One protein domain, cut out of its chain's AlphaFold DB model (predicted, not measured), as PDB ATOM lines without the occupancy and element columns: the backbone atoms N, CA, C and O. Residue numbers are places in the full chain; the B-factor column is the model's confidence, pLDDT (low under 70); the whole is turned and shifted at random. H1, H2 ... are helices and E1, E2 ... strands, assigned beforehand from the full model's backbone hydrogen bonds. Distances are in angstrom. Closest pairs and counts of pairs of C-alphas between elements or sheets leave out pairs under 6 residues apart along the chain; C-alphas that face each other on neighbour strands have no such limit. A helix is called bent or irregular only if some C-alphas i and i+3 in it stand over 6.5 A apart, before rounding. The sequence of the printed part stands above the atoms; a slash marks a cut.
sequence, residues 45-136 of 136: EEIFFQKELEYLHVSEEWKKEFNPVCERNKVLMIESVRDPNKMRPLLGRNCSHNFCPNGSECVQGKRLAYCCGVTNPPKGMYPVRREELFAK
ATOM      1  N   GLU A  45     -34.784  -9.449 -19.124       53.09
ATOM      2  CA  GLU A  45     -33.800  -9.736 -20.180       53.09
ATOM      3  C   GLU A  45     -33.035  -8.475 -20.613       53.09
ATOM      4  O   GLU A  45     -31.817  -8.533 -20.793       53.09
ATOM      5  N   GLU A  46     -33.697  -7.314 -20.664       54.03
ATOM      6  CA  GLU A  46     -33.027  -6.026 -20.901       54.03
ATOM      7  C   GLU A  46     -32.071  -5.654 -19.750       54.03
ATOM      8  O   GLU A  46     -30.929  -5.265 -19.990       54.03
ATOM      9  N   ILE A  47     -32.460  -5.867 -18.485       57.94
ATOM     10  CA  ILE A  47     -31.590  -5.598 -17.321       57.94
ATOM     11  C   ILE A  47     -30.326  -6.479 -17.326       57.94
ATOM     12  O   ILE A  47     -29.251  -6.027 -16.916       57.94
ATOM     13  N   PHE A  48     -30.423  -7.731 -17.786       55.66
ATOM     14  CA  PHE A  48     -29.277  -8.641 -17.868       55.66
ATOM     15  C   PHE A  48     -28.255  -8.172 -18.917       55.66
ATOM     16  O   PHE A  48     -27.056  -8.129 -18.631       55.66
ATOM     17  N   PHE A  49     -28.731  -7.717 -20.080       55.00
ATOM     18  CA  PHE A  49     -27.890  -7.173 -21.149       55.00
ATOM     19  C   PHE A  49     -27.201  -5.858 -20.750       55.00
ATOM     20  O   PHE A  49     -26.010  -5.670 -21.015       55.00
ATOM     21  N   GLN A  50     -27.908  -4.969 -20.040       60.84
ATOM     22  CA  GLN A  50     -27.330  -3.726 -19.513       60.84
ATOM     23  C   GLN A  50     -26.158  -3.992 -18.553       60.84
ATOM     24  O   GLN A  50     -25.134  -3.310 -18.613       60.84
ATOM     25  N   LYS A  51     -26.279  -5.004 -17.687       65.06
ATOM     26  CA  LYS A  51     -25.261  -5.339 -16.681       65.06
ATOM     27  C   LYS A  51     -24.004  -5.968 -17.290       65.06
ATOM     28  O   LYS A  51     -22.897  -5.739 -16.800       65.06
ATOM     29  N   GLU A  52     -24.156  -6.736 -18.366       63.84
ATOM     30  CA  GLU A  52     -23.034  -7.335 -19.097       63.84
ATOM     31  C   GLU A  52     -22.218  -6.273 -19.858       63.84
ATOM     32  O   GLU A  52     -20.984  -6.281 -19.815       63.84
ATOM     33  N   LEU A  53     -22.891  -5.282 -20.457       61.59
ATOM     34  CA  LEU A  53     -22.249  -4.128 -21.102       61.59
ATOM     35  C   LEU A  53     -21.528  -3.205 -20.107       61.59
ATOM     36  O   LEU A  53     -20.453  -2.690 -20.420       61.59
ATOM     37  N   GLU A  54     -22.075  -3.003 -18.906       63.16
ATOM     38  CA  GLU A  54     -21.404  -2.234 -17.849       63.16
ATOM     39  C   GLU A  54     -20.108  -2.924 -17.395       63.16
ATOM     40  O   GLU A  54     -19.058  -2.287 -17.277       63.16
ATOM     41  N   TYR A  55     -20.140  -4.248 -17.228       63.50
ATOM     42  CA  TYR A  55     -18.960  -5.032 -16.866       63.50
ATOM     43  C   TYR A  55     -17.871  -4.986 -17.950       63.50
ATOM     44  O   TYR A  55     -16.681  -4.848 -17.641       63.50
ATOM     45  N   LEU A  56     -18.260  -5.044 -19.229       63.88
ATOM     46  CA  LEU A  56     -17.321  -4.958 -20.345       63.88
ATOM     47  C   LEU A  56     -16.645  -3.578 -20.414       63.88
ATOM     48  O   LEU A  56     -15.417  -3.517 -20.526       63.88
ATOM     49  N   HIS A  57     -17.401  -2.484 -20.264       62.12
ATOM     50  CA  HIS A  57     -16.850  -1.121 -20.248       62.12
ATOM     51  C   HIS A  57     -15.882  -0.897 -19.082       62.12
ATOM     52  O   HIS A  57     -14.784  -0.371 -19.284       62.12
ATOM     53  N   VAL A  58     -16.221  -1.381 -17.882       70.62
ATOM     54  CA  VAL A  58     -15.312  -1.350 -16.723       70.62
ATOM     55  C   VAL A  58     -14.004  -2.085 -17.033       70.62
ATOM     56  O   VAL A  58     -12.929  -1.618 -16.652       70.62
ATOM     57  N   SER A  59     -14.065  -3.202 -17.763       73.12
ATOM     58  CA  SER A  59     -12.874  -3.975 -18.128       73.12
ATOM     59  C   SER A  59     -11.952  -3.250 -19.119       73.12
ATOM     60  O   SER A  59     -10.728  -3.369 -19.023       73.12
ATOM     61  N   GLU A  60     -12.504  -2.484 -20.063       78.50
ATOM     62  CA  GLU A  60     -11.711  -1.745 -21.047       78.50
ATOM     63  C   GLU A  60     -11.079  -0.488 -20.455       78.50
ATOM     64  O   GLU A  60      -9.908  -0.204 -20.719       78.50
ATOM     65  N   GLU A  61     -11.817   0.241 -19.615       78.88
ATOM     66  CA  GLU A  61     -11.280   1.380 -18.867       78.88
ATOM     67  C   GLU A  61     -10.147   0.937 -17.937       78.88
ATOM     68  O   GLU A  61      -9.088   1.565 -17.906       78.88
ATOM     69  N   TRP A  62     -10.311  -0.211 -17.275       80.06
ATOM     70  CA  TRP A  62      -9.273  -0.788 -16.429       80.06
ATOM     71  C   TRP A  62      -7.982  -1.097 -17.195       80.06
ATOM     72  O   TRP A  62      -6.891  -0.805 -16.710       80.06
ATOM     73  N   LYS A  63      -8.075  -1.638 -18.416       82.06
ATOM     74  CA  LYS A  63      -6.893  -1.915 -19.255       82.06
ATOM     75  C   LYS A  63      -6.142  -0.638 -19.632       82.06
ATOM     76  O   LYS A  63      -4.913  -0.655 -19.674       82.06
ATOM     77  N   LYS A  64      -6.866   0.456 -19.890       81.44
ATOM     78  CA  LYS A  64      -6.275   1.766 -20.210       81.44
ATOM     79  C   LYS A  64      -5.591   2.382 -18.988       81.44
ATOM     80  O   LYS A  64      -4.493   2.911 -19.117       81.44
ATOM     81  N   GLU A  65      -6.196   2.262 -17.808       82.19
ATOM     82  CA  GLU A  65      -5.592   2.729 -16.551       82.19
ATOM     83  C   GLU A  65      -4.396   1.882 -16.104       82.19
ATOM     84  O   GLU A  65      -3.500   2.387 -15.435       82.19
ATOM     85  N   PHE A  66      -4.356   0.602 -16.482       83.56
ATOM     86  CA  PHE A  66      -3.255  -0.293 -16.132       83.56
ATOM     87  C   PHE A  66      -1.992  -0.055 -16.971       83.56
ATOM     88  O   PHE A  66      -0.900  -0.395 -16.526       83.56
ATOM     89  N   ASN A  67      -2.115   0.529 -18.167       82.50
ATOM     90  CA  ASN A  67      -0.974   0.898 -19.007       82.50
ATOM     91  C   ASN A  67      -1.106   2.343 -19.521       82.50
ATOM     92  O   ASN A  67      -1.364   2.556 -20.712       82.50
ATOM     93  N   PRO A  68      -0.972   3.339 -18.628       84.69
ATOM     94  CA  PRO A  68      -1.133   4.736 -18.993       84.69
ATOM     95  C   PRO A  68       0.075   5.234 -19.791       84.69
ATOM     96  O   PRO A  68       1.207   4.799 -19.591       84.69
ATOM     97  N   VAL A  69      -0.163   6.188 -20.688       86.12
ATOM     98  CA  VAL A  69       0.890   6.845 -21.469       86.12
ATOM     99  C   VAL A  69       1.139   8.229 -20.878       86.12
ATOM    100  O   VAL A  69       0.201   8.989 -20.640       86.12
ATOM    101  N   CYS A  70       2.404   8.552 -20.620       86.25
ATOM    102  CA  CYS A  70       2.804   9.877 -20.156       86.25
ATOM    103  C   CYS A  70       2.806  10.903 -21.305       86.25
ATOM    104  O   CYS A  70       2.853  10.547 -22.483       86.25
ATOM    105  N   GLU A  71       2.774  12.192 -20.963       84.69
ATOM    106  CA  GLU A  71       2.888  13.284 -21.938       84.69
ATOM    107  C   GLU A  71       4.193  13.216 -22.750       84.69
ATOM    108  O   GLU A  71       5.179  12.595 -22.342       84.69
ATOM    109  N   ARG A  72       4.223  13.904 -23.903       71.75
ATOM    110  CA  ARG A  72       5.418  13.966 -24.761       71.75
ATOM    111  C   ARG A  72       6.606  14.467 -23.929       71.75
ATOM    112  O   ARG A  72       6.509  15.520 -23.307       71.75
ATOM    113  N   ASN A  73       7.711  13.716 -23.949       78.44
ATOM    114  CA  ASN A  73       8.960  13.918 -23.185       78.44
ATOM    115  C   ASN A  73       9.005  13.334 -21.763       78.44
ATOM    116  O   ASN A  73      10.037  13.452 -21.103       78.44
ATOM    117  N   LYS A  74       7.942  12.676 -21.295       83.19
ATOM    118  CA  LYS A  74       7.948  11.928 -20.033       83.19
ATOM    119  C   LYS A  74       7.862  10.430 -20.319       83.19
ATOM    120  O   LYS A  74       7.138   9.982 -21.204       83.19
ATOM    121  N   VAL A  75       8.605   9.648 -19.551       84.75
ATOM    122  CA  VAL A  75       8.625   8.188 -19.584       84.75
ATOM    123  C   VAL A  75       7.848   7.660 -18.384       84.75
ATOM    124  O   VAL A  75       7.974   8.168 -17.267       84.75
ATOM    125  N   LEU A  76       7.039   6.630 -18.624       85.38
ATOM    126  CA  LEU A  76       6.314   5.915 -17.580       85.38
ATOM    127  C   LEU A  76       7.310   5.199 -16.668       85.38
ATOM    128  O   LEU A  76       8.163   4.454 -17.151       85.38
ATOM    129  N   MET A  77       7.203   5.422 -15.361       83.62
ATOM    130  CA  MET A  77       8.026   4.718 -14.382       83.62
ATOM    131  C   MET A  77       7.559   3.274 -14.267       83.62
ATOM    132  O   MET A  77       6.361   3.011 -14.169       83.62
ATOM    133  N   ILE A  78       8.506   2.341 -14.252       81.69
ATOM    134  CA  ILE A  78       8.221   0.916 -14.073       81.69
ATOM    135  C   ILE A  78       8.841   0.412 -12.778       81.69
ATOM    136  O   ILE A  78       9.864   0.913 -12.311       81.69
ATOM    137  N   GLU A  79       8.240  -0.634 -12.240       73.12
ATOM    138  CA  GLU A  79       8.839  -1.447 -11.201       73.12
ATOM    139  C   GLU A  79       9.900  -2.369 -11.822       73.12
ATOM    140  O   GLU A  79       9.642  -3.070 -12.806       73.12
ATOM    141  N   SER A  80      11.110  -2.371 -11.257       63.22
ATOM    142  CA  SER A  80      12.167  -3.295 -11.670       63.22
ATOM    143  C   SER A  80      11.835  -4.706 -11.173       63.22
ATOM    144  O   SER A  80      12.110  -5.059 -10.025       63.22
ATOM    145  N   VAL A  81      11.227  -5.522 -12.028       63.44
ATOM    146  CA  VAL A  81      10.979  -6.940 -11.744       63.44
ATOM    147  C   VAL A  81      12.251  -7.745 -12.047       63.44
ATOM    148  O   VAL A  81      13.037  -7.371 -12.913       63.44
ATOM    149  N   ARG A  82      12.454  -8.880 -11.355       56.62
ATOM    150  CA  ARG A  82      13.559  -9.831 -11.634       56.62
ATOM    151  C   ARG A  82      13.614 -10.279 -13.102       56.62
ATOM    152  O   ARG A  82      14.683 -10.637 -13.582       56.62
ATOM    153  N   ASP A  83      12.470 -10.250 -13.783       58.97
ATOM    154  CA  ASP A  83      12.335 -10.558 -15.201       58.97
ATOM    155  C   ASP A  83      12.428  -9.256 -16.028       58.97
ATOM    156  O   ASP A  83      11.453  -8.500 -16.066       58.97
ATOM    157  N   PRO A  84      13.527  -8.998 -16.762       60.50
ATOM    158  CA  PRO A  84      13.672  -7.787 -17.584       60.50
ATOM    159  C   PRO A  84      12.653  -7.703 -18.734       60.50
ATOM    160  O   PRO A  84      12.382  -6.625 -19.251       60.50
ATOM    161  N   ASN A  85      12.040  -8.831 -19.112       64.12
ATOM    162  CA  ASN A  85      11.006  -8.882 -20.149       64.12
ATOM    163  C   ASN A  85       9.594  -8.577 -19.618       64.12
ATOM    164  O   ASN A  85       8.649  -8.514 -20.404       64.12
ATOM    165  N   LYS A  86       9.415  -8.408 -18.301       65.56
ATOM    166  CA  LYS A  86       8.126  -8.070 -17.680       65.56
ATOM    167  C   LYS A  86       8.209  -6.703 -17.024       65.56
ATOM    168  O   LYS A  86       8.266  -6.576 -15.804       65.56
ATOM    169  N   MET A  87       8.161  -5.679 -17.863       69.81
ATOM    170  CA  MET A  87       8.068  -4.293 -17.423       69.81
ATOM    171  C   MET A  87       6.639  -4.034 -16.938       69.81
ATOM    172  O   MET A  87       5.688  -4.185 -17.707       69.81
ATOM    173  N   ARG A  88       6.473  -3.677 -15.663       79.06
ATOM    174  CA  ARG A  88       5.173  -3.290 -15.100       79.06
ATOM    175  C   ARG A  88       5.220  -1.834 -14.666       79.06
ATOM    176  O   ARG A  88       6.171  -1.470 -13.980       79.06
ATOM    177  N   PRO A  89       4.236  -1.005 -15.038       82.00
ATOM    178  CA  PRO A  89       4.201   0.371 -14.577       82.00
ATOM    179  C   PRO A  89       4.070   0.434 -13.060       82.00
ATOM    180  O   PRO A  89       3.414  -0.405 -12.439       82.00
ATOM    181  N   LEU A  90       4.693   1.447 -12.469       85.25
ATOM    182  CA  LEU A  90       4.545   1.742 -11.057       85.25
ATOM    183  C   LEU A  90       3.172   2.390 -10.846       85.25
ATOM    184  O   LEU A  90       2.955   3.548 -11.208       85.25
ATOM    185  N   LEU A  91       2.246   1.613 -10.285       87.62
ATOM    186  CA  LEU A  91       0.858   2.011 -10.069       87.62
ATOM    187  C   LEU A  91       0.560   2.121  -8.572       87.62
ATOM    188  O   LEU A  91       0.860   1.218  -7.792       87.62
ATOM    189  N   GLY A  92      -0.094   3.208  -8.188       87.56
ATOM    190  CA  GLY A  92      -0.654   3.427  -6.860       87.56
ATOM    191  C   GLY A  92      -2.163   3.648  -6.929       87.56
ATOM    192  O   GLY A  92      -2.746   3.745  -8.003       87.56
ATOM    193  N   ARG A  93      -2.824   3.739  -5.772       88.06
ATOM    194  CA  ARG A  93      -4.247   4.139  -5.709       88.06
ATOM    195  C   ARG A  93      -4.415   5.657  -5.706       88.06
ATOM    196  O   ARG A  93      -5.347   6.184  -6.304       88.06
ATOM    197  N   ASN A  94      -3.522   6.347  -5.002       88.31
ATOM    198  CA  ASN A  94      -3.574   7.790  -4.833       88.31
ATOM    199  C   ASN A  94      -2.154   8.370  -4.798       88.31
ATOM    200  O   ASN A  94      -1.271   7.804  -4.150       88.31
ATOM    201  N   CYS A  95      -1.957   9.520  -5.439       87.62
ATOM    202  CA  CYS A  95      -0.728  10.308  -5.340       87.62
ATOM    203  C   CYS A  95      -0.369  10.713  -3.902       87.62
ATOM    204  O   CYS A  95       0.808  10.840  -3.579       87.62
ATOM    205  N   SER A  96      -1.358  10.807  -3.009       87.56
ATOM    206  CA  SER A  96      -1.159  11.122  -1.583       87.56
ATOM    207  C   SER A  96      -0.286  10.101  -0.841       87.56
ATOM    208  O   SER A  96       0.218  10.386   0.240       87.56
ATOM    209  N   HIS A  97      -0.109   8.900  -1.400       84.19
ATOM    210  CA  HIS A  97       0.717   7.854  -0.797       84.19
ATOM    211  C   HIS A  97       2.220   8.047  -1.070       84.19
ATOM    212  O   HIS A  97       3.010   7.250  -0.576       84.19
ATOM    213  N   ASN A  98       2.619   9.061  -1.855       82.12
ATOM    214  CA  ASN A  98       4.019   9.381  -2.174       82.12
ATOM    215  C   ASN A  98       4.844   8.162  -2.639       82.12
ATOM    216  O   ASN A  98       6.008   8.009  -2.286       82.12
ATOM    217  N   PHE A  99       4.228   7.279  -3.429       85.12
ATOM    218  CA  PHE A  99       4.885   6.074  -3.950       85.12
ATOM    219  C   PHE A  99       5.793   6.368  -5.156       85.12
ATOM    220  O   PHE A  99       6.591   5.520  -5.552       85.12
ATOM    221  N   CYS A 100       5.660   7.556  -5.752       85.31
ATOM    222  CA  CYS A 100       6.480   7.976  -6.874       85.31
ATOM    223  C   CYS A 100       7.913   8.304  -6.418       85.31
ATOM    224  O   CYS A 100       8.093   9.006  -5.422       85.31
ATOM    225  N   PRO A 101       8.942   7.828  -7.140       81.94
ATOM    226  CA  PRO A 101      10.335   8.105  -6.810       81.94
ATOM    227  C   PRO A 101      10.676   9.596  -6.946       81.94
ATOM    228  O   PRO A 101      10.035  10.338  -7.697       81.94
ATOM    229  N   ASN A 102      11.731  10.033  -6.253       79.56
ATOM    230  CA  ASN A 102      12.188  11.423  -6.288       79.56
ATOM    231  C   ASN A 102      12.460  11.892  -7.726       79.56
ATOM    232  O   ASN A 102      13.163  11.228  -8.487       79.56
ATOM    233  N   GLY A 103      11.917  13.058  -8.088       76.25
ATOM    234  CA  GLY A 103      12.056  13.620  -9.436       76.25
ATOM    235  C   GLY A 103      11.087  13.038 -10.473       76.25
ATOM    236  O   GLY A 103      11.266  13.280 -11.667       76.25
ATOM    237  N   SER A 104      10.072  12.288 -10.038       85.06
ATOM    238  CA  SER A 104       8.930  11.913 -10.872       85.06
ATOM    239  C   SER A 104       7.661  12.651 -10.444       85.06
ATOM    240  O   SER A 104       7.494  13.037  -9.289       85.06
ATOM    241  N   GLU A 105       6.785  12.876 -11.411       88.94
ATOM    242  CA  GLU A 105       5.487  13.508 -11.253       88.94
ATOM    243  C   GLU A 105       4.412  12.430 -11.116       88.94
ATOM    244  O   GLU A 105       4.384  11.464 -11.885       88.94
ATOM    245  N   CYS A 106       3.527  12.597 -10.136       89.75
ATOM    246  CA  CYS A 106       2.387  11.709  -9.965       89.75
ATOM    247  C   CYS A 106       1.177  12.238 -10.731       89.75
ATOM    248  O   CYS A 106       0.779  13.387 -10.544       89.75
ATOM    249  N   VAL A 107       0.563  11.377 -11.538       90.56
ATOM    250  CA  VAL A 107      -0.672  11.675 -12.261       90.56
ATOM    251  C   VAL A 107      -1.786  10.785 -11.719       90.56
ATOM    252  O   VAL A 107      -1.692   9.556 -11.738       90.56
ATOM    253  N   GLN A 108      -2.848  11.415 -11.215       91.50
ATOM    254  CA  GLN A 108      -4.020  10.728 -10.677       91.50
ATOM    255  C   GLN A 108      -5.012  10.422 -11.808       91.50
ATOM    256  O   GLN A 108      -5.586  11.335 -12.399       91.50
ATOM    257  N   GLY A 109      -5.231   9.139 -12.094       86.62
ATOM    258  CA  GLY A 109      -6.316   8.661 -12.950       86.62
ATOM    259  C   GLY A 109      -7.631   8.491 -12.181       86.62
ATOM    260  O   GLY A 109      -7.763   8.921 -11.032       86.62
ATOM    261  N   LYS A 110      -8.627   7.843 -12.805       86.69
ATOM    262  CA  LYS A 110      -9.953   7.667 -12.182       86.69
ATOM    263  C   LYS A 110      -9.913   6.708 -10.989       86.69
ATOM    264  O   LYS A 110     -10.593   6.949  -9.996       86.69
ATOM    265  N   ARG A 111      -9.152   5.613 -11.080       86.25
ATOM    266  CA  ARG A 111      -9.034   4.587 -10.026       86.25
ATOM    267  C   ARG A 111      -7.589   4.351  -9.611       86.25
ATOM    268  O   ARG A 111      -7.339   4.009  -8.455       86.25
ATOM    269  N   LEU A 112      -6.658   4.514 -10.545       90.38
ATOM    270  CA  LEU A 112      -5.231   4.317 -10.330       90.38
ATOM    271  C   LEU A 112      -4.454   5.614 -10.546       90.38
ATOM    272  O   LEU A 112      -4.817   6.459 -11.357       90.38
ATOM    273  N   ALA A 113      -3.356   5.746  -9.819       90.94
ATOM    274  CA  ALA A 113      -2.347   6.771  -9.990       90.94
ATOM    275  C   ALA A 113      -1.096   6.142 -10.602       90.94
ATOM    276  O   ALA A 113      -0.758   4.999 -10.289       90.94
ATOM    277  N   TYR A 114      -0.386   6.890 -11.434       89.94
ATOM    278  CA  TYR A 114       0.852   6.441 -12.066       89.94
ATOM    279  C   TYR A 114       1.917   7.529 -12.007       89.94
ATOM    280  O   TYR A 114       1.612   8.711 -11.843       89.94
ATOM    281  N   CYS A 115       3.178   7.120 -12.131       88.31
ATOM    282  CA  CYS A 115       4.308   8.039 -12.069       88.31
ATOM    283  C   CYS A 115       4.926   8.232 -13.454       88.31
ATOM    284  O   CYS A 115       5.270   7.268 -14.144       88.31
ATOM    285  N   CYS A 116       5.127   9.490 -13.826       88.94
ATOM    286  CA  CYS A 116       5.811   9.907 -15.040       88.94
ATOM    287  C   CYS A 116       7.096  10.641 -14.671       88.94
ATOM    288  O   CYS A 116       7.112  11.455 -13.756       88.94
ATOM    289  N   GLY A 117       8.184  10.424 -15.394       85.50
ATOM    290  CA  GLY A 117       9.372  11.258 -15.208       85.50
ATOM    291  C   GLY A 117      10.332  11.174 -16.375       85.50
ATOM    292  O   GLY A 117       9.993  10.661 -17.431       85.50
ATOM    293  N   VAL A 118      11.525  11.730 -16.210       81.06
ATOM    294  CA  VAL A 118      12.416  11.989 -17.352       81.06
ATOM    295  C   VAL A 118      13.172  10.732 -17.803       81.06
ATOM    296  O   VAL A 118      13.529  10.608 -18.970       81.06
ATOM    297  N   THR A 119      13.406   9.777 -16.897       73.69
ATOM    298  CA  THR A 119      14.185   8.559 -17.171       73.69
ATOM    299  C   THR A 119      13.599   7.346 -16.466       73.69
ATOM    300  O   THR A 119      13.255   7.432 -15.289       73.69
ATOM    301  N   ASN A 120      13.578   6.204 -17.149       69.12
ATOM    302  CA  ASN A 120      13.244   4.908 -16.572       69.12
ATOM    303  C   ASN A 120      14.417   3.924 -16.807       69.12
ATOM    304  O   ASN A 120      14.827   3.790 -17.962       69.12
ATOM    305  N   PRO A 121      14.956   3.240 -15.775       64.31
ATOM    306  CA  PRO A 121      14.638   3.369 -14.348       64.31
ATOM    307  C   PRO A 121      15.109   4.720 -13.777       64.31
ATOM    308  O   PRO A 121      16.024   5.338 -14.329       64.31
ATOM    309  N   PRO A 122      14.492   5.224 -12.694       58.91
ATOM    310  CA  PRO A 122      14.908   6.483 -12.095       58.91
ATOM    311  C   PRO A 122      16.330   6.365 -11.534       58.91
ATOM    312  O   PRO A 122      16.713   5.349 -10.943       58.91
ATOM    313  N   LYS A 123      17.128   7.426 -11.710       52.22
ATOM    314  CA  LYS A 123      18.460   7.528 -11.094       52.22
ATOM    315  C   LYS A 123      18.313   7.371  -9.575       52.22
ATOM    316  O   LYS A 123      17.570   8.124  -8.956       52.22
ATOM    317  N   GLY A 124      19.010   6.395  -8.990       52.59
ATOM    318  CA  GLY A 124      18.953   6.104  -7.550       52.59
ATOM    319  C   GLY A 124      18.024   4.954  -7.134       52.59
ATOM    320  O   GLY A 124      17.892   4.704  -5.943       52.59
ATOM    321  N   MET A 125      17.410   4.229  -8.078       54.59
ATOM    322  CA  MET A 125      16.638   3.004  -7.781       54.59
ATOM    323  C   MET A 125      17.507   1.733  -7.713       54.59
ATOM    324  O   MET A 125      17.019   0.656  -7.374       54.59
ATOM    325  N   TYR A 126      18.809   1.851  -7.995       55.91
ATOM    326  CA  TYR A 126      19.786   0.835  -7.601       55.91
ATOM    327  C   TYR A 126      19.953   0.868  -6.079       55.91
ATOM    328  O   TYR A 126      19.841   1.949  -5.500       55.91
ATOM    329  N   PRO A 127      20.219  -0.273  -5.415       48.84
ATOM    330  CA  PRO A 127      20.457  -0.294  -3.979       48.84
ATOM    331  C   PRO A 127      21.594   0.672  -3.648       48.84
ATOM    332  O   PRO A 127      22.762   0.393  -3.920       48.84
ATOM    333  N   VAL A 128      21.234   1.821  -3.076       47.69
ATOM    334  CA  VAL A 128      22.179   2.772  -2.507       47.69
ATOM    335  C   VAL A 128      22.845   2.020  -1.363       47.69
ATOM    336  O   VAL A 128      22.183   1.652  -0.385       47.69
ATOM    337  N   ARG A 129      24.133   1.683  -1.504       52.28
ATOM    338  CA  ARG A 129      24.881   1.125  -0.375       52.28
ATOM    339  C   ARG A 129      24.780   2.137   0.759       52.28
ATOM    340  O   ARG A 129      24.852   3.342   0.535       52.28
ATOM    341  N   ARG A 130      24.568   1.629   1.971       54.34
ATOM    342  CA  ARG A 130      24.253   2.395   3.188       54.34
ATOM    343  C   ARG A 130      25.215   3.575   3.448       54.34
ATOM    344  O   ARG A 130      24.851   4.485   4.182       54.34
ATOM    345  N   GLU A 131      26.399   3.571   2.836       58.09
ATOM    346  CA  GLU A 131      27.404   4.635   2.900       58.09
ATOM    347  C   GLU A 131      26.995   5.969   2.234       58.09
ATOM    348  O   GLU A 131      27.463   7.015   2.673       58.09
ATOM    349  N   GLU A 132      26.108   5.990   1.233       56.09
ATOM    350  CA  GLU A 132      25.763   7.234   0.503       56.09
ATOM    351  C   GLU A 132      24.597   8.031   1.129       56.09
ATOM    352  O   GLU A 132      24.321   9.157   0.720       56.09
ATOM    353  N   LEU A 133      23.927   7.489   2.154       56.41
ATOM    354  CA  LEU A 133      22.809   8.153   2.849       56.41
ATOM    355  C   LEU A 133      23.238   9.256   3.835       56.41
ATOM    356  O   LEU A 133      22.385  10.030   4.266       56.41
ATOM    357  N   PHE A 134      24.525   9.350   4.187       53.22
ATOM    358  CA  PHE A 134      25.027  10.280   5.214       53.22
ATOM    359  C   PHE A 134      26.004  11.343   4.691       53.22
ATOM    360  O   PHE A 134      26.617  12.051   5.483       53.22
ATOM    361  N   ALA A 135      26.149  11.494   3.373       51.47
ATOM    362  CA  ALA A 135      26.932  12.582   2.794       51.47
ATOM    363  C   ALA A 135      26.052  13.828   2.596       51.47
ATOM    364  O   ALA A 135      25.606  14.121   1.485       51.47
ATOM    365  N   LYS A 136      25.767  14.544   3.686       44.19
ATOM    366  CA  LYS A 136      25.302  15.933   3.654       44.19
ATOM    367  C   LYS A 136      25.696  16.663   4.926       44.19
ATOM    368  O   LYS A 136      25.501  16.073   6.009       44.19
TER     369      LYS A 136
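Overview. This is residues 45 to 136 of the 136 residues of an uncharacterized protein of Ancylostoma caninum (UniProt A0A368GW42). Picture a small, compact body of loops around one two-stranded hairpin, E1 and E2, with a long helix, H1, sticking out from it by residues 45 to 60 and a tail, residues 127 to 136 with the short helix H2, sticking out toward the other end. The body's long loop, residues 67 to 103, is tied to E2 by short pairings, and the two free ends make most of the length. The printed part has 92 residues with two named helices and two named strands in the order H1, E1, E2, H2; the sheet, E1 - E2, is antiparallel. The class is mixed, helices and strands, with 37 residues in named elements, under half of the printed part. The whole is loose, with a radius of gyration of the C-alphas of 17.8 A, and spans 68 by 28 by 26 A.

Arrangement. Start with H1, residues 45 to 66, where every O i to N i+4 pair is within hydrogen-bond range. After it, look for residues 75 to 76, which pair antiparallel with residues 116 to 117 of E2, residues 113 to 117. Next, residues 78 to 79 pair antiparallel with 88 to 89, and residues 91 to 92 with 113 to 114 of E2. Then E1, residues 104 to 108, forms a hairpin with E2 through a tight link of 4 residues. They are antiparallel, at 151 degrees between directions; C-alphas 104 and 117 face each other at 4.4 A. Find N 105 and O 116 at 2.8 A and N 107 and O 114 at 2.9 A, both within hydrogen-bond range. H1 and E2 are apart, but only just, with closest C-alphas at 8.4 A. H2, residues 130 to 134, is apart from H1 and from E1. In H2, 0 of 1 O i to N i+4 pairs and 0 of 2 O i to N i+3 pairs are within range. H2 is irregular, but only just: C-alphas 131 and 134 are 6.55 A apart.

Along the chain. Find C-alpha 45 at (-33.800, -9.736, -20.180); from there H1 runs 32.2 A to C-alpha 66. E1 begins at C-alpha 104, (8.930, 11.913, -10.872), and measures 13.0 A. E2 follows with 13.6 A. H2, 8.2 A long, ends at C-alpha 134, (25.027, 10.280, 5.214).

Size, cuts and confidence. The C-alphas of Glu 45 and Lys 136, the two farthest apart, are 68.7 A apart. Without its free stretches, the body has 66 residues and spans 30 by 25 by 25 A. The links H1 to E1, 37 residues, and E2 to H2, 12 residues, are long. The printed part has no cut, and residue 136 is the chain's last. Mean pLDDT of the printed part is 73.2; look for values under 70 in residues 45 to 57, 80 to 87 and 120 to 136.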